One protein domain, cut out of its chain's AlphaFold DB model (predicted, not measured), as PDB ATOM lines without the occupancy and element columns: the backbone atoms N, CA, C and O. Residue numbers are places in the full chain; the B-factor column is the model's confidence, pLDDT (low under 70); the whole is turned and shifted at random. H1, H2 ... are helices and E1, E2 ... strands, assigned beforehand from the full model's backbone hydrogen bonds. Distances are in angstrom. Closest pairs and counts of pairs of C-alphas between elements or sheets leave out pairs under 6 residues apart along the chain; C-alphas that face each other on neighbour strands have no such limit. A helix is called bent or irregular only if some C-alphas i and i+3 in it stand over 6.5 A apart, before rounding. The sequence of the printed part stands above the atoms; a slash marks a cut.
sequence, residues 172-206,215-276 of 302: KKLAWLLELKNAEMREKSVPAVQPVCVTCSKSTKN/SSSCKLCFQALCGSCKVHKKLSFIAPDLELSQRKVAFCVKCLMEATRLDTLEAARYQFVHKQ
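Overview. This is residues 172 to 206 and 215 to 276 of the 302 residues of an uncharacterized protein of Phytophthora megakarya (UniProt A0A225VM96). One helix, H1, has its first turns in the middle, between a two-stranded hairpin, E1 and E2, and two shorter helices, H2 and H3; the rest of H1 runs on away from them. The long loop that begins at residue 188, after H1, runs out to one end of the longest axis, where residues 199 to 206 lie, with H3 at the other end, and the loop of residues 215 to 230 leads back into the hairpin. The printed part has 97 residues, with three named helices and two named strands in the order H1, E1, E2, H2, H3; the sheet E1 - E2 is antiparallel, and the class is mixed, helices and strands. The whole is only just compact, close to loose, with a radius of gyration of the C-alphas of 14.6 A and spans of 44 by 30 by 26 A.

Along the chain. Find C-alpha 172 at (88.535, 38.656, -41.995); from there H1, residues 172 to 187, runs 23.5 A. After the cut, look for C-alpha 231 at (102.221, 47.339, -37.890), where E1, residues 231 to 238, begins its 22.7 A. E2, residues 244 to 251, comes back over 21.4 A. H2 holds residues 253 to 261. H3, residues 264 to 276, measures 17.4 A to C-alpha 276 at (78.499, 27.826, -38.643); it is neither bent nor irregular, but only just: C-alphas 272 and 275 are 6.4 A apart.

Arrangement. Begin with H1, whose closest C-alphas to E1, those of Ala 175 and Leu 235, are 6.4 A apart; H1 and E2 are apart. With residues 173 to 177 alone H1 touches H2, the C-alphas of Leu 174 and Ala 259 being closest at 6.2 A, at a steep tilt of 67 degrees, opposite ways. With residues 172 to 176 alone it touches H3, closest at the C-alphas of Lys 173 and Ala 267, 5.9 A, at a steep tilt of 69 degrees, only just short of about perpendicular, the same way. H2 and H3 are apart. E1 and E2 form a hairpin, antiparallel at 153 degrees; look at N 235 and O 247, 2.9 A, and N 249 and O 233, 2.8 A, within hydrogen-bond range. Every O i to N i+4 pair is within that range in H1 and H2, and 7 of 9 are in H3.

Size, cuts and confidence. The C-alphas of Asn 206 and Val 273 are the two farthest apart, 45.1 A. Residues 207 to 214 are not printed, and C-alphas 206 and 215 are 10.3 A apart across this cut, which falls in the link from H1 to E1. The links E1 to E2, E2 to H2 and H2 to H3 are tight. The mean pLDDT of the printed part is 89.3; look for values under 70 at residues 189 to 192, 205 to 206 and 215.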
ATOM      1  N   LYS A 172      89.141  39.975 -42.257       96.88
ATOM      2  CA  LYS A 172      88.535  38.656 -41.995       96.88
ATOM      3  C   LYS A 172      89.573  37.533 -42.125       96.88
ATOM      4  O   LYS A 172      89.682  36.695 -41.230       96.88
ATOM      5  N   LYS A 173      90.405  37.579 -43.172       96.44
ATOM      6  CA  LYS A 173      91.501  36.624 -43.420       96.44
ATOM      7  C   LYS A 173      92.564  36.672 -42.317       96.44
ATOM      8  O   LYS A 173      92.978  35.633 -41.809       96.44
ATOM      9  N   LEU A 174      92.964  37.871 -41.885       97.00
ATOM     10  CA  LEU A 174      93.883  38.045 -40.753       97.00
ATOM     11  C   LEU A 174      93.304  37.524 -39.432       97.00
ATOM     12  O   LEU A 174      94.047  36.953 -38.637       97.00
ATOM     13  N   ALA A 175      92.008  37.729 -39.186       95.88
ATOM     14  CA  ALA A 175      91.337  37.211 -37.998       95.88
ATOM     15  C   ALA A 175      91.305  35.675 -37.999       95.88
ATOM     16  O   ALA A 175      91.671  35.069 -36.995       95.88
ATOM     17  N   TRP A 176      90.975  35.056 -39.136       95.31
ATOM     18  CA  TRP A 176      91.040  33.602 -39.311       95.31
ATOM     19  C   TRP A 176      92.449  33.048 -39.065       95.31
ATOM     20  O   TRP A 176      92.630  32.151 -38.242       95.31
ATOM     21  N   LEU A 177      93.471  33.631 -39.699       95.69
ATOM     22  CA  LEU A 177      94.854  33.181 -39.524       95.69
ATOM     23  C   LEU A 177      95.336  33.330 -38.072       95.69
ATOM     24  O   LEU A 177      96.106  32.510 -37.572       95.69
ATOM     25  N   LEU A 178      94.880  34.377 -37.379       94.44
ATOM     26  CA  LEU A 178      95.161  34.578 -35.962       94.44
ATOM     27  C   LEU A 178      94.501  33.503 -35.087       94.44
ATOM     28  O   LEU A 178      95.137  33.032 -34.144       94.44
ATOM     29  N   GLU A 179      93.255  33.117 -35.372       92.38
ATOM     30  CA  GLU A 179      92.579  32.003 -34.688       92.38
ATOM     31  C   GLU A 179      93.379  30.704 -34.862       92.38
ATOM     32  O   GLU A 179      93.731  30.073 -33.862       92.38
ATOM     33  N   LEU A 180      93.775  30.380 -36.099       92.12
ATOM     34  CA  LEU A 180      94.568  29.189 -36.420       92.12
ATOM     35  C   LEU A 180      95.906  29.162 -35.664       92.12
ATOM     36  O   LEU A 180      96.221  28.197 -34.969       92.12
ATOM     37  N   LYS A 181      96.680  30.254 -35.724       92.50
ATOM     38  CA  LYS A 181      97.990  30.327 -35.054       92.50
ATOM     39  C   LYS A 181      97.895  30.305 -33.534       92.50
ATOM     40  O   LYS A 181      98.783  29.765 -32.877       92.50
ATOM     41  N   ASN A 182      96.830  30.859 -32.961       89.38
ATOM     42  CA  ASN A 182      96.598  30.758 -31.523       89.38
ATOM     43  C   ASN A 182      96.216  29.335 -31.099       89.38
ATOM     44  O   ASN A 182      96.610  28.932 -30.006       89.38
ATOM     45  N   ALA A 183      95.477  28.587 -31.924       88.94
ATOM     46  CA  ALA A 183      95.183  27.179 -31.665       88.94
ATOM     47  C   ALA A 183      96.470  26.333 -31.699       88.94
ATOM     48  O   ALA A 183      96.794  25.692 -30.702       88.94
ATOM     49  N   GLU A 184      97.283  26.463 -32.757       89.81
ATOM     50  CA  GLU A 184      98.584  25.774 -32.882       89.81
ATOM     51  C   GLU A 184      99.526  26.052 -31.694       89.81
ATOM     52  O   GLU A 184     100.299  25.192 -31.273       89.81
ATOM     53  N   MET A 185      99.488  27.272 -31.152       84.56
ATOM     54  CA  MET A 185     100.300  27.666 -30.000       84.56
ATOM     55  C   MET A 185      99.786  27.153 -28.661       84.56
ATOM     56  O   MET A 185     100.571  27.083 -27.724       84.56
ATOM     57  N   ARG A 186      98.492  26.845 -28.524       82.88
ATOM     58  CA  ARG A 186      97.966  26.227 -27.295       82.88
ATOM     59  C   ARG A 186      98.403  24.771 -27.176       82.88
ATOM     60  O   ARG A 186      98.566  24.283 -26.066       82.88
ATOM     61  N   GLU A 187      98.614  24.110 -28.311       82.06
ATOM     62  CA  GLU A 187      99.079  22.722 -28.383       82.06
ATOM     63  C   GLU A 187     100.599  22.594 -28.205       82.06
ATOM     64  O   GLU A 187     101.094  21.555 -27.773       82.06
ATOM     65  N   LYS A 188     101.359  23.649 -28.520       78.56
ATOM     66  CA  LYS A 188     102.826  23.673 -28.433       78.56
ATOM     67  C   LYS A 188     103.300  24.423 -27.188       78.56
ATOM     68  O   LYS A 188     102.711  25.414 -26.771       78.56
ATOM     69  N   SER A 189     104.424  24.004 -26.605       67.56
ATOM     70  CA  SER A 189     105.075  24.764 -25.528       67.56
ATOM     71  C   SER A 189     105.470  26.167 -26.006       67.56
ATOM     72  O   SER A 189     105.982  26.313 -27.118       67.56
ATOM     73  N   VAL A 190     105.286  27.185 -25.158       62.97
ATOM     74  CA  VAL A 190     105.597  28.590 -25.476       62.97
ATOM     75  C   VAL A 190     107.061  28.726 -25.933       62.97
ATOM     76  O   VAL A 190     107.965  28.471 -25.135       62.97
ATOM     77  N   PRO A 191     107.333  29.147 -27.184       63.78
ATOM     78  CA  PRO A 191     108.690  29.378 -27.655       63.78
ATOM     79  C   PRO A 191     109.362  30.476 -26.831       63.78
ATOM     80  O   PRO A 191     108.763  31.525 -26.573       63.78
ATOM     81  N   ALA A 192     110.625  30.271 -26.459       68.31
ATOM     82  CA  ALA A 192     111.430  31.312 -25.836       68.31
ATOM     83  C   ALA A 192     111.577  32.499 -26.807       68.31
ATOM     84  O   ALA A 192     112.256  32.407 -27.832       68.31
ATOM     85  N   VAL A 193     110.918  33.619 -26.500       70.50
ATOM     86  CA  VAL A 193     110.970  34.822 -27.338       70.50
ATOM     87  C   VAL A 193     112.332  35.484 -27.165       70.50
ATOM     88  O   VAL A 193     112.639  36.041 -26.109       70.50
ATOM     89  N   GLN A 194     113.155  35.453 -28.214       76.69
ATOM     90  CA  GLN A 194     114.415  36.189 -28.205       76.69
ATOM     91  C   GLN A 194     114.147  37.703 -28.259       76.69
ATOM     92  O   GLN A 194     113.255  38.150 -28.985       76.69
ATOM     93  N   PRO A 195     114.923  38.531 -27.534       83.81
ATOM     94  CA  PRO A 195     114.739  39.981 -27.486       83.81
ATOM     95  C   PRO A 195     115.341  40.673 -28.723       83.81
ATOM     96  O   PRO A 195     116.082  41.652 -28.613       83.81
ATOM     97  N   VAL A 196     115.059  40.132 -29.906       89.62
ATOM     98  CA  VAL A 196     115.572  40.570 -31.202       89.62
ATOM     99  C   VAL A 196     114.388  40.727 -32.146       89.62
ATOM    100  O   VAL A 196     113.541  39.845 -32.256       89.62
ATOM    101  N   CYS A 197     114.299  41.879 -32.806       91.81
ATOM    102  CA  CYS A 197     113.205  42.173 -33.720       91.81
ATOM    103  C   CYS A 197     113.241  41.221 -34.919       91.81
ATOM    104  O   CYS A 197     114.218  41.225 -35.663       91.81
ATOM    105  N   VAL A 198     112.152  40.493 -35.171       92.69
ATOM    106  CA  VAL A 198     112.054  39.536 -36.293       92.69
ATOM    107  C   VAL A 198     112.201  40.184 -37.673       92.69
ATOM    108  O   VAL A 198     112.542  39.513 -38.638       92.69
ATOM    109  N   THR A 199     111.938  41.488 -37.783       93.75
ATOM    110  CA  THR A 199     111.970  42.200 -39.068       93.75
ATOM    111  C   THR A 199     113.331  42.828 -39.364       93.75
ATOM    112  O   THR A 199     113.779  42.788 -40.501       93.75
ATOM    113  N   CYS A 200     113.970  43.464 -38.376       94.56
ATOM    114  CA  CYS A 200     115.191  44.257 -38.590       94.56
ATOM    115  C   CYS A 200     116.396  43.789 -37.770       94.56
ATOM    116  O   CYS A 200     117.421  44.464 -37.763       94.56
ATOM    117  N   SER A 201     116.250  42.698 -37.018       92.88
ATOM    118  CA  SER A 201     117.293  42.093 -36.181       92.88
ATOM    119  C   SER A 201     117.878  43.004 -35.091       92.88
ATOM    120  O   SER A 201     118.844  42.647 -34.425       92.88
ATOM    121  N   LYS A 202     117.283  44.182 -34.848       90.38
ATOM    122  CA  LYS A 202     117.682  45.084 -33.757       90.38
ATOM    123  C   LYS A 202     117.198  44.550 -32.412       90.38
ATOM    124  O   LYS A 202     116.075  44.056 -32.303       90.38
ATOM    125  N   SER A 203     118.019  44.718 -31.377       87.31
ATOM    126  CA  SER A 203     117.651  44.396 -29.994       87.31
ATOM    127  C   SER A 203     116.381  45.138 -29.572       87.31
ATOM    128  O   SER A 203     116.248  46.346 -29.779       87.31
ATOM    129  N   THR A 204     115.449  44.422 -28.948       81.00
ATOM    130  CA  THR A 204     114.205  44.988 -28.407       81.00
ATOM    131  C   THR A 204     114.330  45.359 -26.927       81.00
ATOM    132  O   THR A 204     113.339  45.760 -26.322       81.00
ATOM    133  N   LYS A 205     115.535  45.259 -26.336       68.56
ATOM    134  CA  LYS A 205     115.816  45.478 -24.898       68.56
ATOM    135  C   LYS A 205     115.705  46.935 -24.409       68.56
ATOM    136  O   LYS A 205     116.052  47.219 -23.264       68.56
ATOM    137  N   ASN A 206     115.184  47.865 -25.207       51.78
ATOM    138  CA  ASN A 206     114.989  49.244 -24.760       51.78
ATOM    139  C   ASN A 206     113.650  49.426 -24.034       51.78
ATOM    140  O   ASN A 206     112.695  49.945 -24.605       51.78
ATOM    141  N   SER A 215     106.121  42.848 -23.907       55.50
ATOM    142  CA  SER A 215     106.949  42.802 -25.112       55.50
ATOM    143  C   SER A 215     106.048  42.771 -26.344       55.50
ATOM    144  O   SER A 215     105.185  41.897 -26.458       55.50
ATOM    145  N   SER A 216     106.188  43.727 -27.257       77.31
ATOM    146  CA  SER A 216     105.350  43.709 -28.445       77.31
ATOM    147  C   SER A 216     105.830  42.647 -29.411       77.31
ATOM    148  O   SER A 216     106.772  42.884 -30.158       77.31
ATOM    149  N   SER A 217     105.195  41.485 -29.376       90.31
ATOM    150  CA  SER A 217     105.394  40.427 -30.354       90.31
ATOM    151  C   SER A 217     104.409  40.553 -31.512       90.31
ATOM    152  O   SER A 217     103.328  41.139 -31.384       90.31
ATOM    153  N   CYS A 218     104.789  40.005 -32.664       93.50
ATOM    154  CA  CYS A 218     103.842  39.739 -33.735       93.50
ATOM    155  C   CYS A 218     102.860  38.660 -33.269       93.50
ATOM    156  O   CYS A 218     103.284  37.622 -32.774       93.50
ATOM    157  N   LYS A 219     101.556  38.865 -33.467       93.12
ATOM    158  CA  LYS A 219     100.537  37.889 -33.052       93.12
ATOM    159  C   LYS A 219     100.359  36.683 -33.985       93.12
ATOM    160  O   LYS A 219      99.534  35.837 -33.683       93.12
ATOM    161  N   LEU A 220     101.130  36.594 -35.073       93.75
ATOM    162  CA  LEU A 220     101.127  35.437 -35.981       93.75
ATOM    163  C   LEU A 220     102.364  34.554 -35.812       93.75
ATOM    164  O   LEU A 220     102.229  33.349 -35.661       93.75
ATOM    165  N   CYS A 221     103.567  35.138 -35.810       93.06
ATOM    166  CA  CYS A 221     104.807  34.374 -35.620       93.06
ATOM    167  C   CYS A 221     105.321  34.358 -34.173       93.06
ATOM    168  O   CYS A 221     106.335  33.723 -33.897       93.06
ATOM    169  N   PHE A 222     104.670  35.088 -33.261       91.25
ATOM    170  CA  PHE A 222     105.007  35.192 -31.832       91.25
ATOM    171  C   PHE A 222     106.404  35.759 -31.514       91.25
ATOM    172  O   PHE A 222     106.769  35.880 -30.348       91.25
ATOM    173  N   GLN A 223     107.156  36.204 -32.525       91.12
ATOM    174  CA  GLN A 223     108.484  36.805 -32.371       91.12
ATOM    175  C   GLN A 223     108.422  38.289 -31.984       91.12
ATOM    176  O   GLN A 223     107.439  38.983 -32.264       91.12
ATOM    177  N   ALA A 224     109.488  38.794 -31.358       91.88
ATOM    178  CA  ALA A 224     109.568  40.173 -30.883       91.88
ATOM    179  C   ALA A 224     109.584  41.207 -32.028       91.88
ATOM    180  O   ALA A 224     110.132  40.978 -33.108       91.88
ATOM    181  N   LEU A 225     109.005  42.384 -31.773       91.81
ATOM    182  CA  LEU A 225     109.001  43.545 -32.666       91.81
ATOM    183  C   LEU A 225     109.517  44.780 -31.935       91.81
ATOM    184  O   LEU A 225     109.089  45.081 -30.819       91.81
ATOM    185  N   CYS A 226     110.374  45.549 -32.604       90.44
ATOM    186  CA  CYS A 226     110.687  46.907 -32.174       90.44
ATOM    187  C   CYS A 226     109.522  47.870 -32.488       90.44
ATOM    188  O   CYS A 226     108.580  47.529 -33.205       90.44
ATOM    189  N   GLY A 227     109.590  49.096 -31.962       87.00
ATOM    190  CA  GLY A 227     108.546  50.107 -32.162       87.00
ATOM    191  C   GLY A 227     108.288  50.468 -33.631       87.00
ATOM    192  O   GLY A 227     107.134  50.659 -33.996       87.00
ATOM    193  N   SER A 228     109.330  50.504 -34.471       91.00
ATOM    194  CA  SER A 228     109.233  50.908 -35.883       91.00
ATOM    195  C   SER A 228     108.809  49.785 -36.833       91.00
ATOM    196  O   SER A 228     108.245  50.061 -37.884       91.00
ATOM    197  N   CYS A 229     109.042  48.519 -36.480       93.00
ATOM    198  CA  CYS A 229     108.658  47.369 -37.311       93.00
ATOM    199  C   CYS A 229     107.261  46.821 -36.985       93.00
ATOM    200  O   CYS A 229     106.844  45.809 -37.551       93.00
ATOM    201  N   LYS A 230     106.557  47.457 -36.045       92.69
ATOM    202  CA  LYS A 230     105.241  47.041 -35.581       92.69
ATOM    203  C   LYS A 230     104.146  47.699 -36.408       92.69
ATOM    204  O   LYS A 230     103.921  48.902 -36.302       92.69
ATOM    205  N   VAL A 231     103.398  46.888 -37.145       95.31
ATOM    206  CA  VAL A 231     102.221  47.339 -37.890       95.31
ATOM    207  C   VAL A 231     100.971  46.934 -37.123       95.31
ATOM    208  O   VAL A 231     100.820  45.774 -36.750       95.31
ATOM    209  N   HIS A 232     100.073  47.885 -36.867       95.38
ATOM    210  CA  HIS A 232      98.816  47.593 -36.185       95.38
ATOM    211  C   HIS A 232      97.664  47.469 -37.178       95.38
ATOM    212  O   HIS A 232      97.512  48.318 -38.055       95.38
ATOM    213  N   LYS A 233      96.808  46.466 -36.979       96.69
ATOM    214  CA  LYS A 233      95.506  46.350 -37.647       96.69
ATOM    215  C   LYS A 233      94.404  46.251 -36.596       96.69
ATOM    216  O   LYS A 233      94.630  45.704 -35.515       96.69
ATOM    217  N   LYS A 234      93.239  46.832 -36.886       96.75
ATOM    218  CA  LYS A 234      92.038  46.672 -36.060       96.75
ATOM    219  C   LYS A 234      91.294  45.440 -36.558       96.75
ATOM    220  O   LYS A 234      90.865  45.414 -37.708       96.75
ATOM    221  N   LEU A 235      91.195  44.422 -35.716       96.81
ATOM    222  CA  LEU A 235      90.476  43.192 -36.028       96.81
ATOM    223  C   LEU A 235      89.194  43.121 -35.202       96.81
ATOM    224  O   LEU A 235      89.226  43.419 -34.005       96.81
ATOM    225  N   SER A 236      88.103  42.755 -35.861       96.19
ATOM    226  CA  SER A 236      86.774  42.593 -35.286       96.19
ATOM    227  C   SER A 236      86.532  41.126 -34.952       96.19
ATOM    228  O   SER A 236      86.814  40.249 -35.768       96.19
ATOM    229  N   PHE A 237      86.002  40.869 -33.763       93.94
ATOM    230  CA  PHE A 237      85.656  39.538 -33.271       93.94
ATOM    231  C   PHE A 237      84.274  39.585 -32.631       93.94
ATOM    232  O   PHE A 237      83.920  40.598 -32.030       93.94
ATOM    233  N   ILE A 238      83.533  38.485 -32.711       91.62
ATOM    234  CA  ILE A 238      82.326  38.288 -31.910       91.62
ATOM    235  C   ILE A 238      82.733  37.565 -30.628       91.62
ATOM    236  O   ILE A 238      83.386  36.519 -30.684       91.62
ATOM    237  N   ALA A 239      82.433  38.169 -29.483       88.12
ATOM    238  CA  ALA A 239      82.681  37.588 -28.171       88.12
ATOM    239  C   ALA A 239      81.576  36.569 -27.796       88.12
ATOM    240  O   ALA A 239      80.562  36.483 -28.490       88.12
ATOM    241  N   PRO A 240      81.767  35.738 -26.749       84.69
ATOM    242  CA  PRO A 240      80.778  34.724 -26.357       84.69
ATOM    243  C   PRO A 240      79.412  35.289 -25.943       84.69
ATOM    244  O   PRO A 240      78.412  34.591 -26.040       84.69
ATOM    245  N   ASP A 241      79.375  36.546 -25.507       86.50
ATOM    246  CA  ASP A 241      78.163  37.329 -25.232       86.50
ATOM    247  C   ASP A 241      77.488  37.867 -26.509       86.50
ATOM    248  O   ASP A 241      76.528  38.628 -26.432       86.50
ATOM    249  N   LEU A 242      77.980  37.458 -27.684       84.81
ATOM    250  CA  LEU A 242      77.566  37.885 -29.020       84.81
ATOM    251  C   LEU A 242      77.909  39.343 -29.353       84.81
ATOM    252  O   LEU A 242      77.603  39.803 -30.457       84.81
ATOM    253  N   GLU A 243      78.605  40.060 -28.474       89.94
ATOM    254  CA  GLU A 243      78.986  41.447 -28.716       89.94
ATOM    255  C   GLU A 243      80.188  41.564 -29.657       89.94
ATOM    256  O   GLU A 243      81.111  40.738 -29.687       89.94
ATOM    257  N   LEU A 244      80.187  42.633 -30.453       93.44
ATOM    258  CA  LEU A 244      81.290  42.946 -31.352       93.44
ATOM    259  C   LEU A 244      82.427  43.615 -30.568       93.44
ATOM    260  O   LEU A 244      82.279  44.698 -30.008       93.44
ATOM    261  N   SER A 245      83.618  43.023 -30.617       94.19
ATOM    262  CA  SER A 245      84.835  43.588 -30.034       94.19
ATOM    263  C   SER A 245      85.866  43.895 -31.115       94.19
ATOM    264  O   SER A 245      86.289  43.008 -31.858       94.19
ATOM    265  N   GLN A 246      86.337  45.144 -31.167       95.06
ATOM    266  CA  GLN A 246      87.481  45.529 -31.992       95.06
ATOM    267  C   GLN A 246      88.764  45.601 -31.171       95.06
ATOM    268  O   GLN A 246      88.860  46.314 -30.172       95.06
ATOM    269  N   ARG A 247      89.801  44.898 -31.631       94.12
ATOM    270  CA  ARG A 247      91.104  44.843 -30.961       94.12
ATOM    271  C   ARG A 247      92.199  45.340 -31.888       94.12
ATOM    272  O   ARG A 247      92.279  44.958 -33.055       94.12
ATOM    273  N   LYS A 248      93.083  46.186 -31.358       95.06
ATOM    274  CA  LYS A 248      94.288  46.632 -32.062       95.06
ATOM    275  C   LYS A 248      95.373  45.567 -31.915       95.06
ATOM    276  O   LYS A 248      95.913  45.376 -30.828       95.06
ATOM    277  N   VAL A 249      95.697  44.887 -33.009       94.38
ATOM    278  CA  VAL A 249      96.613  43.739 -33.030       94.38
ATOM    279  C   VAL A 249      97.900  44.104 -33.766       94.38
ATOM    280  O   VAL A 249      97.863  44.785 -34.789       94.38
ATOM    281  N   ALA A 250      99.046  43.692 -33.217       95.12
ATOM    282  CA  ALA A 250     100.375  43.985 -33.746       95.12
ATOM    283  C   ALA A 250     100.921  42.836 -34.609       95.12
ATOM    284  O   ALA A 250     100.943  41.678 -34.185       95.12
ATOM    285  N   PHE A 251     101.437  43.179 -35.789       96.19
ATOM    286  CA  PHE A 251     102.009  42.246 -36.755       96.19
ATOM    287  C   PHE A 251     103.365  42.733 -37.275       96.19
ATOM    288  O   PHE A 251     103.646  43.934 -37.284       96.19
ATOM    289  N   CYS A 252     104.202  41.791 -37.716       95.62
ATOM    290  CA  CYS A 252     105.360  42.096 -38.549       95.62
ATOM    291  C   CYS A 252     104.922  42.206 -40.018       95.62
ATOM    292  O   CYS A 252     103.907  41.631 -40.413       95.62
ATOM    293  N   VAL A 253     105.697  42.918 -40.838       94.88
ATOM    294  CA  VAL A 253     105.386  43.087 -42.269       94.88
ATOM    295  C   VAL A 253     105.364  41.743 -43.001       94.88
ATOM    296  O   VAL A 253     104.458  41.510 -43.792       94.88
ATOM    297  N   LYS A 254     106.290  40.828 -42.677       95.25
ATOM    298  CA  LYS A 254     106.360  39.498 -43.298       95.25
ATOM    299  C   LYS A 254     105.053  38.713 -43.128       95.25
ATOM    300  O   LYS A 254     104.472  38.299 -44.121       95.25
ATOM    301  N   CYS A 255     104.546  38.589 -41.900       96.44
ATOM    302  CA  CYS A 255     103.295  37.871 -41.653       96.44
ATOM    303  C   CYS A 255     102.076  38.577 -42.259       96.44
ATOM    304  O   CYS A 255     101.130  37.903 -42.649       96.44
ATOM    305  N   LEU A 256     102.077  39.913 -42.361       95.94
ATOM    306  CA  LEU A 256     101.014  40.620 -43.084       95.94
ATOM    307  C   LEU A 256     101.036  40.289 -44.581       95.94
ATOM    308  O   LEU A 256      99.981  40.032 -45.149       95.94
ATOM    309  N   MET A 257     102.218  40.263 -45.203       93.38
ATOM    310  CA  MET A 257     102.365  39.906 -46.618       93.38
ATOM    311  C   MET A 257     101.989  38.445 -46.886       93.38
ATOM    312  O   MET A 257     101.324  38.149 -47.875       93.38
ATOM    313  N   GLU A 258     102.388  37.529 -46.006       93.44
ATOM    314  CA  GLU A 258     101.984  36.122 -46.089       93.44
ATOM    315  C   GLU A 258     100.466  35.989 -45.961       93.44
ATOM    316  O   GLU A 258      99.843  35.352 -46.805       93.44
ATOM    317  N   ALA A 259      99.853  36.674 -44.990       93.19
ATOM    318  CA  ALA A 259      98.404  36.662 -44.820       93.19
ATOM    319  C   ALA A 259      97.662  37.172 -46.064       93.19
ATOM    320  O   ALA A 259      96.662  36.577 -46.447       93.19
ATOM    321  N   THR A 260      98.151  38.224 -46.735       87.50
ATOM    322  CA  THR A 260      97.524  38.712 -47.980       87.50
ATOM    323  C   THR A 260      97.584  37.705 -49.128       87.50
ATOM    324  O   THR A 260      96.717  37.730 -49.991       87.50
ATOM    325  N   ARG A 261      98.570  36.798 -49.130       89.50
ATOM    326  CA  ARG A 261      98.759  35.787 -50.184       89.50
ATOM    327  C   ARG A 261      98.022  34.474 -49.925       89.50
ATOM    328  O   ARG A 261      98.014  33.627 -50.811       89.50
ATOM    329  N   LEU A 262      97.454  34.282 -48.734       92.06
ATOM    330  CA  LEU A 262      96.663  33.089 -48.440       92.06
ATOM    331  C   LEU A 262      95.409  33.042 -49.310       92.06
ATOM    332  O   LEU A 262      94.807  34.088 -49.595       92.06
ATOM    333  N   ASP A 263      95.011  31.822 -49.666       94.50
ATOM    334  CA  ASP A 263      93.792  31.569 -50.418       94.50
ATOM    335  C   ASP A 263      92.582  32.108 -49.643       94.50
ATOM    336  O   ASP A 263      92.309  31.743 -48.496       94.50
ATOM    337  N   THR A 264      91.865  33.036 -50.272       96.88
ATOM    338  CA  THR A 264      90.671  33.634 -49.684       96.88
ATOM    339  C   THR A 264      89.553  32.606 -49.532       96.88
ATOM    340  O   THR A 264      88.785  32.692 -48.571       96.88
ATOM    341  N   LEU A 265      89.467  31.625 -50.435       96.94
ATOM    342  CA  LEU A 265      88.426  30.602 -50.388       96.94
ATOM    343  C   LEU A 265      88.578  29.700 -49.163       96.94
ATOM    344  O   LEU A 265      87.574  29.322 -48.568       96.94
ATOM    345  N   GLU A 266      89.805  29.400 -48.737       96.38
ATOM    346  CA  GLU A 266      90.055  28.621 -47.521       96.38
ATOM    347  C   GLU A 266      89.510  29.334 -46.273       96.38
ATOM    348  O   GLU A 266      88.749  28.754 -45.493       96.38
ATOM    349  N   ALA A 267      89.806  30.632 -46.141       96.50
ATOM    350  CA  ALA A 267      89.274  31.459 -45.061       96.50
ATOM    351  C   ALA A 267      87.738  31.538 -45.103       96.50
ATOM    352  O   ALA A 267      87.081  31.444 -44.062       96.50
ATOM    353  N   ALA A 268      87.166  31.686 -46.302       97.50
ATOM    354  CA  ALA A 268      85.724  31.767 -46.508       97.50
ATOM    355  C   ALA A 268      85.012  30.464 -46.123       97.50
ATOM    356  O   ALA A 268      84.062  30.507 -45.344       97.50
ATOM    357  N   ARG A 269      85.504  29.305 -46.578       97.19
ATOM    358  CA  ARG A 269      84.968  27.980 -46.209       97.19
ATOM    359  C   ARG A 269      84.982  27.774 -44.698       97.19
ATOM    360  O   ARG A 269      83.986  27.351 -44.113       97.19
ATOM    361  N   TYR A 270      86.088  28.124 -44.044       95.19
ATOM    362  CA  TYR A 270      86.186  28.000 -42.594       95.19
ATOM    363  C   TYR A 270      85.165  28.879 -41.865       95.19
ATOM    364  O   TYR A 270      84.437  28.394 -40.998       95.19
ATOM    365  N   GLN A 271      85.095  30.166 -42.214       94.75
ATOM    366  CA  GLN A 271      84.262  31.125 -41.487       94.75
ATOM    367  C   GLN A 271      82.771  31.018 -41.809       94.75
ATOM    368  O   GLN A 271      81.963  31.232 -40.910       94.75
ATOM    369  N   PHE A 272      82.406  30.704 -43.053       95.31
ATOM    370  CA  PHE A 272      81.010  30.670 -43.493       95.31
ATOM    371  C   PHE A 272      80.379  29.282 -43.450       95.31
ATOM    372  O   PHE A 272      79.164  29.204 -43.402       95.31
ATOM    373  N   VAL A 273      81.167  28.202 -43.445       92.88
ATOM    374  CA  VAL A 273      80.627  26.833 -43.476       92.88
ATOM    375  C   VAL A 273      80.985  26.089 -42.194       92.88
ATOM    376  O   VAL A 273      80.114  25.721 -41.407       92.88
ATOM    377  N   HIS A 274      82.278  25.899 -41.920       88.12
ATOM    378  CA  HIS A 274      82.706  25.054 -40.799       88.12
ATOM    379  C   HIS A 274      82.347  25.643 -39.430       88.12
ATOM    380  O   HIS A 274      81.834  24.930 -38.565       88.12
ATOM    381  N   LYS A 275      82.584  26.944 -39.229       80.44
ATOM    382  CA  LYS A 275      82.271  27.619 -37.962       80.44
ATOM    383  C   LYS A 275      80.764  27.666 -37.697       80.44
ATOM    384  O   LYS A 275      80.360  27.466 -36.554       80.44
ATOM    385  N   GLN A 276      79.957  27.849 -38.742       72.25
ATOM    386  CA  GLN A 276      78.499  27.826 -38.643       72.25
ATOM    387  C   GLN A 276      78.001  26.435 -38.228       72.25
ATOM    388  O   GLN A 276      77.254  26.320 -37.260       72.25
TER     389      GLN A 276